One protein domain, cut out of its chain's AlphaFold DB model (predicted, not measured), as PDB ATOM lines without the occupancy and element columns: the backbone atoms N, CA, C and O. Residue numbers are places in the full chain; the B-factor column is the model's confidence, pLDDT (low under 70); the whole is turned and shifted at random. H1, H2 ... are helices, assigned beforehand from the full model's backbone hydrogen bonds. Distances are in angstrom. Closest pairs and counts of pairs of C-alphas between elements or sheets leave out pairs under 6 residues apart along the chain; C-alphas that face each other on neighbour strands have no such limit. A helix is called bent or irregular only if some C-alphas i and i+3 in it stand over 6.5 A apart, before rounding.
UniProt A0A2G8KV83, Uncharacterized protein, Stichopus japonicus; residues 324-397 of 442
ATOM      1  N   ASP A 324     180.105 142.787 245.366       79.56
ATOM      2  CA  ASP A 324     180.579 142.843 246.751       79.56
ATOM      3  C   ASP A 324     180.411 141.496 247.466       79.56
ATOM      4  O   ASP A 324     181.348 140.995 248.081       79.56
ATOM      5  N   VAL A 325     179.253 140.853 247.297       79.88
ATOM      6  CA  VAL A 325     178.958 139.532 247.878       79.88
ATOM      7  C   VAL A 325     179.780 138.439 247.200       79.88
ATOM      8  O   VAL A 325     180.283 137.534 247.859       79.88
ATOM      9  N   ALA A 326     179.959 138.518 245.878       79.88
ATOM     10  CA  ALA A 326     180.800 137.563 245.164       79.88
ATOM     11  C   ALA A 326     182.281 137.678 245.567       79.88
ATOM     12  O   ALA A 326     182.982 136.671 245.565       79.88
ATOM     13  N   ALA A 327     182.748 138.880 245.922       82.25
ATOM     14  CA  ALA A 327     184.126 139.127 246.337       82.25
ATOM     15  C   ALA A 327     184.467 138.596 247.732       82.25
ATOM     16  O   ALA A 327     185.617 138.228 247.956       82.25
ATOM     17  N   GLU A 328     183.494 138.493 248.639       82.19
ATOM     18  CA  GLU A 328     183.708 137.962 249.995       82.19
ATOM     19  C   GLU A 328     184.169 136.491 249.991       82.19
ATOM     20  O   GLU A 328     184.928 136.071 250.862       82.19
ATOM     21  N   TYR A 329     183.773 135.728 248.968       75.88
ATOM     22  CA  TYR A 329     184.060 134.294 248.836       75.88
ATOM     23  C   TYR A 329     185.098 133.981 247.741       75.88
ATOM     24  O   TYR A 329     185.468 132.821 247.521       75.88
ATOM     25  N   ALA A 330     185.630 135.016 247.085       82.19
ATOM     26  CA  ALA A 330     186.653 134.882 246.061       82.19
ATOM     27  C   ALA A 330     188.059 134.944 246.677       82.19
ATOM     28  O   ALA A 330     188.456 135.922 247.313       82.19
ATOM     29  N   SER A 331     188.868 133.910 246.438       83.25
ATOM     30  CA  SER A 331     190.269 133.906 246.862       83.25
ATOM     31  C   SER A 331     191.076 134.969 246.112       83.25
ATOM     32  O   SER A 331     191.123 134.980 244.880       83.25
ATOM     33  N   SER A 332     191.793 135.820 246.850       83.12
ATOM     34  CA  SER A 332     192.672 136.844 246.265       83.12
ATOM     35  C   SER A 332     193.765 136.246 245.371       83.12
ATOM     36  O   SER A 332     194.144 136.853 244.368       83.12
ATOM     37  N   THR A 333     194.230 135.032 245.677       84.44
ATOM     38  CA  THR A 333     195.191 134.286 244.853       84.44
ATOM     39  C   THR A 333     194.577 133.870 243.517       84.44
ATOM     40  O   THR A 333     195.200 134.060 242.475       84.44
ATOM     41  N   VAL A 334     193.341 133.360 243.530       82.75
ATOM     42  CA  VAL A 334     192.618 132.976 242.305       82.75
ATOM     43  C   VAL A 334     192.303 134.212 241.463       82.75
ATOM     44  O   VAL A 334     192.478 134.189 240.249       82.75
ATOM     45  N   MET A 335     191.941 135.327 242.096       88.00
ATOM     46  CA  MET A 335     191.689 136.582 241.388       88.00
ATOM     47  C   MET A 335     192.942 137.151 240.720       88.00
ATOM     48  O   MET A 335     192.869 137.599 239.579       88.00
ATOM     49  N   ARG A 336     194.108 137.075 241.377       84.44
ATOM     50  CA  ARG A 336     195.389 137.455 240.753       84.44
ATOM     51  C   ARG A 336     195.740 136.558 239.568       84.44
ATOM     52  O   ARG A 336     196.257 137.056 238.574       84.44
ATOM     53  N   LEU A 337     195.443 135.261 239.660       84.38
ATOM     54  CA  LEU A 337     195.626 134.324 238.551       84.38
ATOM     55  C   LEU A 337     194.715 134.678 237.366       84.38
ATOM     56  O   LEU A 337     195.196 134.779 236.242       84.38
ATOM     57  N   LEU A 338     193.425 134.917 237.609       82.50
ATOM     58  CA  LEU A 338     192.467 135.292 236.564       82.50
ATOM     59  C   LEU A 338     192.847 136.618 235.887       82.50
ATOM     60  O   LEU A 338     192.814 136.700 234.659       82.50
ATOM     61  N   ALA A 339     193.290 137.611 236.662       86.00
ATOM     62  CA  ALA A 339     193.789 138.880 236.133       86.00
ATOM     63  C   ALA A 339     195.055 138.707 235.269       86.00
ATOM     64  O   ALA A 339     195.215 139.397 234.263       86.00
ATOM     65  N   ALA A 340     195.936 137.763 235.624       84.75
ATOM     66  CA  ALA A 340     197.127 137.440 234.838       84.75
ATOM     67  C   ALA A 340     196.799 136.680 233.537       84.75
ATOM     68  O   ALA A 340     197.495 136.855 232.539       84.75
ATOM     69  N   LEU A 341     195.741 135.860 233.531       79.69
ATOM     70  CA  LEU A 341     195.273 135.140 232.340       79.69
ATOM     71  C   LEU A 341     194.604 136.073 231.324       79.69
ATOM     72  O   LEU A 341     194.736 135.880 230.115       79.69
ATOM     73  N   SER A 342     193.871 137.082 231.797       80.81
ATOM     74  CA  SER A 342     193.280 138.100 230.934       80.81
ATOM     75  C   SER A 342     192.982 139.379 231.704       80.81
ATOM     76  O   SER A 342     192.298 139.357 232.725       80.81
ATOM     77  N   SER A 343     193.352 140.527 231.132       79.12
ATOM     78  CA  SER A 343     192.977 141.843 231.667       79.12
ATOM     79  C   SER A 343     191.460 142.075 231.706       79.12
ATOM     80  O   SER A 343     190.981 142.918 232.457       79.12
ATOM     81  N   LYS A 344     190.675 141.299 230.942       77.25
ATOM     82  CA  LYS A 344     189.200 141.332 230.970       77.25
ATOM     83  C   LYS A 344     188.595 140.603 232.179       77.25
ATOM     84  O   LYS A 344     187.391 140.703 232.410       77.25
ATOM     85  N   LEU A 345     189.408 139.866 232.934       77.94
ATOM     86  CA  LEU A 345     189.009 139.109 234.122       77.94
ATOM     87  C   LEU A 345     189.516 139.752 235.422       77.94
ATOM     88  O   LEU A 345     189.408 139.158 236.492       77.94
ATOM     89  N   ASP A 346     190.038 140.978 235.361       82.31
ATOM     90  CA  ASP A 346     190.507 141.675 236.554       82.31
ATOM     91  C   ASP A 346     189.334 142.242 237.367       82.31
ATOM     92  O   ASP A 346     188.689 143.221 236.990       82.31
ATOM     93  N   THR A 347     189.028 141.597 238.495       79.62
ATOM     94  CA  THR A 347     187.947 141.967 239.432       79.62
ATOM     95  C   THR A 347     186.562 142.142 238.797       79.62
ATOM     96  O   THR A 347     185.699 142.843 239.331       79.62
ATOM     97  N   THR A 348     186.306 141.514 237.652       85.19
ATOM     98  CA  THR A 348     184.982 141.533 237.029       85.19
ATOM     99  C   THR A 348     184.049 140.545 237.732       85.19
ATOM    100  O   THR A 348     184.499 139.565 238.322       85.19
ATOM    101  N   LEU A 349     182.734 140.789 237.689       80.62
ATOM    102  CA  LEU A 349     181.754 139.865 238.275       80.62
ATOM    103  C   LEU A 349     181.915 138.426 237.736       80.62
ATOM    104  O   LEU A 349     181.962 137.516 238.557       80.62
ATOM    105  N   PRO A 350     182.113 138.191 236.422       78.75
ATOM    106  CA  PRO A 350     182.374 136.845 235.912       78.75
ATOM    107  C   PRO A 350     183.625 136.202 236.521       78.75
ATOM    108  O   PRO A 350     183.596 135.031 236.880       78.75
ATOM    109  N   ALA A 351     184.706 136.965 236.712       82.44
ATOM    110  CA  ALA A 351     185.921 136.456 237.344       82.44
ATOM    111  C   ALA A 351     185.704 136.084 238.820       82.44
ATOM    112  O   ALA A 351     186.187 135.048 239.269       82.44
ATOM    113  N   LEU A 352     184.919 136.877 239.556       83.38
ATOM    114  CA  LEU A 352     184.534 136.565 240.937       83.38
ATOM    115  C   LEU A 352     183.662 135.306 241.022       83.38
ATOM    116  O   LEU A 352     183.801 134.517 241.952       83.38
ATOM    117  N   LEU A 353     182.787 135.082 240.042       81.69
ATOM    118  CA  LEU A 353     181.950 133.885 239.979       81.69
ATOM    119  C   LEU A 353     182.759 132.637 239.610       81.69
ATOM    120  O   LEU A 353     182.564 131.595 240.229       81.69
ATOM    121  N   ILE A 354     183.718 132.752 238.686       80.75
ATOM    122  CA  ILE A 354     184.699 131.689 238.406       80.75
ATOM    123  C   ILE A 354     185.503 131.369 239.670       80.75
ATOM    124  O   ILE A 354     185.675 130.201 240.015       80.75
ATOM    125  N   ALA A 355     185.956 132.396 240.396       81.06
ATOM    126  CA  ALA A 355     186.665 132.208 241.654       81.06
ATOM    127  C   ALA A 355     185.791 131.512 242.706       81.06
ATOM    128  O   ALA A 355     186.284 130.611 243.372       81.06
ATOM    129  N   ASN A 356     184.503 131.853 242.807       81.69
ATOM    130  CA  ASN A 356     183.561 131.153 243.681       81.69
ATOM    131  C   ASN A 356     183.408 129.677 243.294       81.69
ATOM    132  O   ASN A 356     183.492 128.825 244.168       81.69
ATOM    133  N   ILE A 357     183.274 129.344 242.007       79.25
ATOM    134  CA  ILE A 357     183.213 127.940 241.558       79.25
ATOM    135  C   ILE A 357     184.475 127.175 241.987       79.25
ATOM    136  O   ILE A 357     184.387 126.076 242.526       79.25
ATOM    137  N   ILE A 358     185.655 127.768 241.798       77.50
ATOM    138  CA  ILE A 358     186.927 127.149 242.192       77.50
ATOM    139  C   ILE A 358     187.016 126.997 243.720       77.50
ATOM    140  O   ILE A 358     187.417 125.942 244.210       77.50
ATOM    141  N   THR A 359     186.633 128.027 244.479       75.44
ATOM    142  CA  THR A 359     186.619 127.994 245.949       75.44
ATOM    143  C   THR A 359     185.672 126.916 246.465       75.44
ATOM    144  O   THR A 359     186.048 126.177 247.373       75.44
ATOM    145  N   ASP A 360     184.475 126.795 245.895       75.12
ATOM    146  CA  ASP A 360     183.516 125.753 246.256       75.12
ATOM    147  C   ASP A 360     184.109 124.357 246.044       75.12
ATOM    148  O   ASP A 360     184.199 123.586 246.995       75.12
ATOM    149  N   VAL A 361     184.618 124.064 244.844       73.69
ATOM    150  CA  VAL A 361     185.195 122.746 244.524       73.69
ATOM    151  C   VAL A 361     186.334 122.375 245.480       73.69
ATOM    152  O   VAL A 361     186.478 121.213 245.856       73.69
ATOM    153  N   ILE A 362     187.142 123.352 245.896       70.81
ATOM    154  CA  ILE A 362     188.277 123.122 246.800       70.81
ATOM    155  C   ILE A 362     187.830 122.987 248.261       70.81
ATOM    156  O   ILE A 362     188.398 122.190 249.008       70.81
ATOM    157  N   THR A 363     186.861 123.791 248.701       71.38
ATOM    158  CA  THR A 363     186.492 123.904 250.123       71.38
ATOM    159  C   THR A 363     185.256 123.099 250.508       71.38
ATOM    160  O   THR A 363     184.993 122.939 251.700       71.38
ATOM    161  N   ASN A 364     184.527 122.575 249.521       70.00
ATOM    162  CA  ASN A 364     183.239 121.904 249.666       70.00
ATOM    163  C   ASN A 364     182.219 122.746 250.462       70.00
ATOM    164  O   ASN A 364     181.406 122.205 251.216       70.00
ATOM    165  N   ASN A 365     182.311 124.077 250.340       68.88
ATOM    166  CA  ASN A 365     181.442 125.032 251.018       68.88
ATOM    167  C   ASN A 365     180.568 125.767 250.001       68.88
ATOM    168  O   ASN A 365     181.106 126.339 249.050       68.88
ATOM    169  N   PRO A 366     179.249 125.859 250.254       69.00
ATOM    170  CA  PRO A 366     178.330 126.494 249.332       69.00
ATOM    171  C   PRO A 366     178.655 127.981 249.179       69.00
ATOM    172  O   PRO A 366     178.669 128.741 250.150       69.00
ATOM    173  N   THR A 367     178.882 128.400 247.943       74.88
ATOM    174  CA  THR A 367     179.162 129.798 247.598       74.88
ATOM    175  C   THR A 367     177.883 130.579 247.306       74.88
ATOM    176  O   THR A 367     176.843 129.979 247.007       74.88
ATOM    177  N   PRO A 368     177.929 131.928 247.316       71.38
ATOM    178  CA  PRO A 368     176.775 132.758 246.964       71.38
ATOM    179  C   PRO A 368     176.148 132.393 245.612       71.38
ATOM    180  O   PRO A 368     174.933 132.475 245.450       71.38
ATOM    181  N   LEU A 369     176.965 131.920 244.663       71.62
ATOM    182  CA  LEU A 369     176.493 131.416 243.379       71.62
ATOM    183  C   LEU A 369     175.621 130.164 243.523       71.62
ATOM    184  O   LEU A 369     174.536 130.110 242.954       71.62
ATOM    185  N   GLN A 370     176.053 129.173 244.299       68.81
ATOM    186  CA  GLN A 370     175.289 127.938 244.491       68.81
ATOM    187  C   GLN A 370     174.027 128.156 245.315       68.81
ATOM    188  O   GLN A 370     173.007 127.529 245.043       68.81
ATOM    189  N   VAL A 371     174.065 129.069 246.289       68.69
ATOM    190  CA  VAL A 371     172.878 129.448 247.063       68.69
ATOM    191  C   VAL A 371     171.855 130.144 246.162       68.69
ATOM    192  O   VAL A 371     170.678 129.788 246.189       68.69
ATOM    193  N   ALA A 372     172.294 131.081 245.317       69.12
ATOM    194  CA  ALA A 372     171.415 131.745 244.358       69.12
ATOM    195  C   ALA A 372     170.838 130.752 243.334       69.12
ATOM    196  O   ALA A 372     169.628 130.734 243.119       69.12
ATOM    197  N   LEU A 373     171.666 129.875 242.757       68.12
ATOM    198  CA  LEU A 373     171.215 128.840 241.821       68.12
ATOM    199  C   LEU A 373     170.253 127.847 242.484       68.12
ATOM    200  O   LEU A 373     169.220 127.539 241.901       68.12
ATOM    201  N   GLY A 374     170.522 127.417 243.718       64.69
ATOM    202  CA  GLY A 374     169.644 126.534 244.491       64.69
ATOM    203  C   GLY A 374     168.236 127.100 244.690       64.69
ATOM    204  O   GLY A 374     167.254 126.369 244.584       64.69
ATOM    205  N   VAL A 375     168.124 128.414 244.912       64.88
ATOM    206  CA  VAL A 375     166.832 129.112 245.027       64.88
ATOM    207  C   VAL A 375     166.167 129.311 243.659       64.88
ATOM    208  O   VAL A 375     164.940 129.277 243.555       64.88
ATOM    209  N   LEU A 376     166.957 129.509 242.601       64.44
ATOM    210  CA  LEU A 376     166.464 129.747 241.242       64.44
ATOM    211  C   LEU A 376     166.067 128.460 240.499       64.44
ATOM    212  O   LEU A 376     165.234 128.533 239.598       64.44
ATOM    213  N   LEU A 377     166.583 127.288 240.893       61.03
ATOM    214  CA  LEU A 377     166.284 125.977 240.288       61.03
ATOM    215  C   LEU A 377     164.794 125.592 240.316       61.03
ATOM    216  O   LEU A 377     164.366 124.766 239.513       61.03
ATOM    217  N   GLY A 378     163.980 126.232 241.162       58.06
ATOM    218  CA  GLY A 378     162.519 126.105 241.114       58.06
ATOM    219  C   GLY A 378     161.865 126.697 239.853       58.06
ATOM    220  O   GLY A 378     160.700 126.408 239.585       58.06
ATOM    221  N   ASP A 379     162.589 127.507 239.072       55.59
ATOM    222  CA  ASP A 379     162.094 128.233 237.893       55.59
ATOM    223  C   ASP A 379     163.015 127.964 236.680       55.59
ATOM    224  O   ASP A 379     163.741 128.838 236.201       55.59
ATOM    225  N   SER A 380     163.020 126.710 236.201       56.19
ATOM    226  CA  SER A 380     163.997 126.142 235.246       56.19
ATOM    227  C   SER A 380     164.265 126.976 233.986       56.19
ATOM    228  O   SER A 380     165.390 127.000 233.490       56.19
ATOM    229  N   LYS A 381     163.272 127.721 233.486       56.19
ATOM    230  CA  LYS A 381     163.435 128.595 232.309       56.19
ATOM    231  C   LYS A 381     164.194 129.891 232.610       56.19
ATOM    232  O   LYS A 381     164.820 130.444 231.711       56.19
ATOM    233  N   LYS A 382     164.155 130.384 233.852       59.59
ATOM    234  CA  LYS A 382     164.844 131.621 234.261       59.59
ATOM    235  C   LYS A 382     166.276 131.375 234.708       59.59
ATOM    236  O   LYS A 382     167.088 132.286 234.612       59.59
ATOM    237  N   VAL A 383     166.607 130.155 235.139       62.75
ATOM    238  CA  VAL A 383     167.967 129.792 235.574       62.75
ATOM    239  C   VAL A 383     168.988 130.024 234.467       62.75
ATOM    240  O   VAL A 383     169.997 130.670 234.713       62.75
ATOM    241  N   VAL A 384     168.700 129.577 233.241       61.12
ATOM    242  CA  VAL A 384     169.590 129.787 232.087       61.12
ATOM    243  C   VAL A 384     169.752 131.277 231.779       61.12
ATOM    244  O   VAL A 384     170.860 131.728 231.512       61.12
ATOM    245  N   GLY A 385     168.673 132.062 231.888       64.38
ATOM    246  CA  GLY A 385     168.729 133.520 231.754       64.38
ATOM    247  C   GLY A 385     169.629 134.163 232.810       64.38
ATOM    248  O   GLY A 385     170.531 134.915 232.469       64.38
ATOM    249  N   HIS A 386     169.469 133.784 234.077       66.50
ATOM    250  CA  HIS A 386     170.306 134.283 235.168       66.50
ATOM    251  C   HIS A 386     171.772 133.850 235.033       66.50
ATOM    252  O   HIS A 386     172.673 134.653 235.241       66.50
ATOM    253  N   MET A 387     172.038 132.606 234.633       64.31
ATOM    254  CA  MET A 387     173.396 132.120 234.380       64.31
ATOM    255  C   MET A 387     174.059 132.823 233.189       64.31
ATOM    256  O   MET A 387     175.264 133.086 233.231       64.31
ATOM    257  N   TYR A 388     173.281 133.171 232.164       65.81
ATOM    258  CA  TYR A 388     173.734 134.006 231.057       65.81
ATOM    259  C   TYR A 388     173.991 135.458 231.492       65.81
ATOM    260  O   TYR A 388     175.033 136.017 231.143       65.81
ATOM    261  N   ASP A 389     173.119 136.050 232.315       69.38
ATOM    262  CA  ASP A 389     173.312 137.391 232.894       69.38
ATOM    263  C   ASP A 389     174.592 137.451 233.743       69.38
ATOM    264  O   ASP A 389     175.342 138.429 233.709       69.38
ATOM    265  N   TYR A 390     174.889 136.360 234.447       66.62
ATOM    266  CA  TYR A 390     176.124 136.159 235.198       66.62
ATOM    267  C   TYR A 390     177.341 135.812 234.327       66.62
ATOM    268  O   TYR A 390     178.455 135.731 234.847       66.62
ATOM    269  N   ARG A 391     177.153 135.640 233.011       64.25
ATOM    270  CA  ARG A 391     178.178 135.221 232.037       64.25
ATOM    271  C   ARG A 391     178.852 133.889 232.394       64.25
ATOM    272  O   ARG A 391     180.010 133.675 232.049       64.25
ATOM    273  N   ILE A 392     178.128 133.010 233.086       60.97
ATOM    274  CA  ILE A 392     178.580 131.663 233.463       60.97
ATOM    275  C   ILE A 392     178.248 130.660 232.354       60.97
ATOM    276  O   ILE A 392     179.029 129.745 232.106       60.97
ATOM    277  N   THR A 393     177.114 130.833 231.667       60.16
ATOM    278  CA  THR A 393     176.719 129.980 230.533       60.16
ATOM    279  C   THR A 393     176.480 130.819 229.286       60.16
ATOM    280  O   THR A 393     176.263 132.029 229.356       60.16
ATOM    281  N   CYS A 394     176.505 130.159 228.131       53.81
ATOM    282  CA  CYS A 394     176.006 130.740 226.892       53.81
ATOM    283  C   CYS A 394     174.471 130.838 226.924       53.81
ATOM    284  O   CYS A 394     173.798 130.089 227.641       53.81
ATOM    285  N   SER A 395     173.924 131.795 226.176       59.50
ATOM    286  CA  SER A 395     172.479 131.905 225.955       59.50
ATOM    287  C   SER A 395     171.967 130.702 225.160       59.50
ATOM    288  O   SER A 395     172.724 130.036 224.453       59.50
ATOM    289  N   TYR A 396     170.662 130.436 225.230       55.84
ATOM    290  CA  TYR A 396     170.059 129.352 224.449       55.84
ATOM    291  C   TYR A 396     170.283 129.535 222.937       55.84
ATOM    292  O   TYR A 396     170.549 128.567 222.230       55.84
ATOM    293  N   ASP A 397     170.278 130.782 222.455       58.97
ATOM    294  CA  ASP A 397     170.570 131.115 221.057       58.97
ATOM    295  C   ASP A 397     172.033 130.848 220.684       58.97
ATOM    296  O   ASP A 397     172.315 130.359 219.591       58.97
TER     297      ASP A 397
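This is residues 324 to 397 of the 442 residues of an uncharacterized protein of Stichopus japonicus (UniProt A0A2G8KV83). Two groups of helices sit side by side: H1 and H2 pack on H3, the longest helix, while H4 leads away from H3 almost at a right angle and H5 folds back under it, so that H4 and H5 make a loosely formed V that meets only at the corner by their link. Residues 377 to 382, of which 380 to 382 belong to H5, stick out at one end of the longest axis, and H2 lies towards the other end. The printed part has 74 residues with five named helices, H1 to H5 in order along the chain, and no named strand; the class is all helix. The whole is compact, with a radius of gyration of the C-alphas of 12.7 A, and its C-alphas span 35 by 29 by 20 A.

H1 is residues 324 to 328 and begins at C-alpha 324, at (180.579, 142.843, 246.751). H2 is residues 332 to 341, 14.3 A from first to last C-alpha. H3 is residues 349 to 363, 20.4 A long, from C-alpha 349 at (181.754, 139.865, 238.275). H4 is residues 368 to 376 and measures 12.2 A. H5 is residues 380 to 389, 14.8 A long, and ends at C-alpha 389, at (173.312, 137.391, 232.894). H5 is neither bent nor irregular, but only just: C-alphas 381 and 384 are 6.3 A apart.

H3 and H4 are the hubs, touching 3 other helices each. H1 touches H3, the closest C-alphas being those of Ala 326 and Leu 352, 5.7 A apart. H2 touches H3 with residues 351 to 355 of H3 alone, at a steep tilt of 54 degrees, opposite ways; the closest C-alphas are those of Val 334 and Ala 355, 6.0 A apart. H4 touches H3 with residues 353 to 357 of H3 alone, about perpendicular at 84 degrees; the closest C-alphas, of Leu 353 and Leu 369, are 6.9 A apart. H1 and H4 only just touch, with 3 pairs of C-alphas within 8 A, the closest being Ala 326 and Pro 368 at 6.5 A. H4 and H5 only just touch, with 3 such pairs, and touch only at the corner, at a shallow tilt of 32 degrees, opposite ways; the closest C-alphas, of Leu 376 and Val 383, are 5.9 A apart. H5 is apart from H1, H2 and H3, H2 is apart from H4, and H1 is apart from H2. Every O i to N i+4 pair is within hydrogen-bond range in H1, H2, H3 and H4; in H5, 4 of 6 are.

The two C-alphas farthest apart are those of Ala 340 and Gly 378, 37.0 A. The printed part has no cut. The links H1 to H2, H3 to H4 and H4 to H5 are tight, H2 to H3 is short, and no link is long. Mean pLDDT of the printed part is 72.9, and residues 365 to 366 and 370 to 397 of this model are under 70.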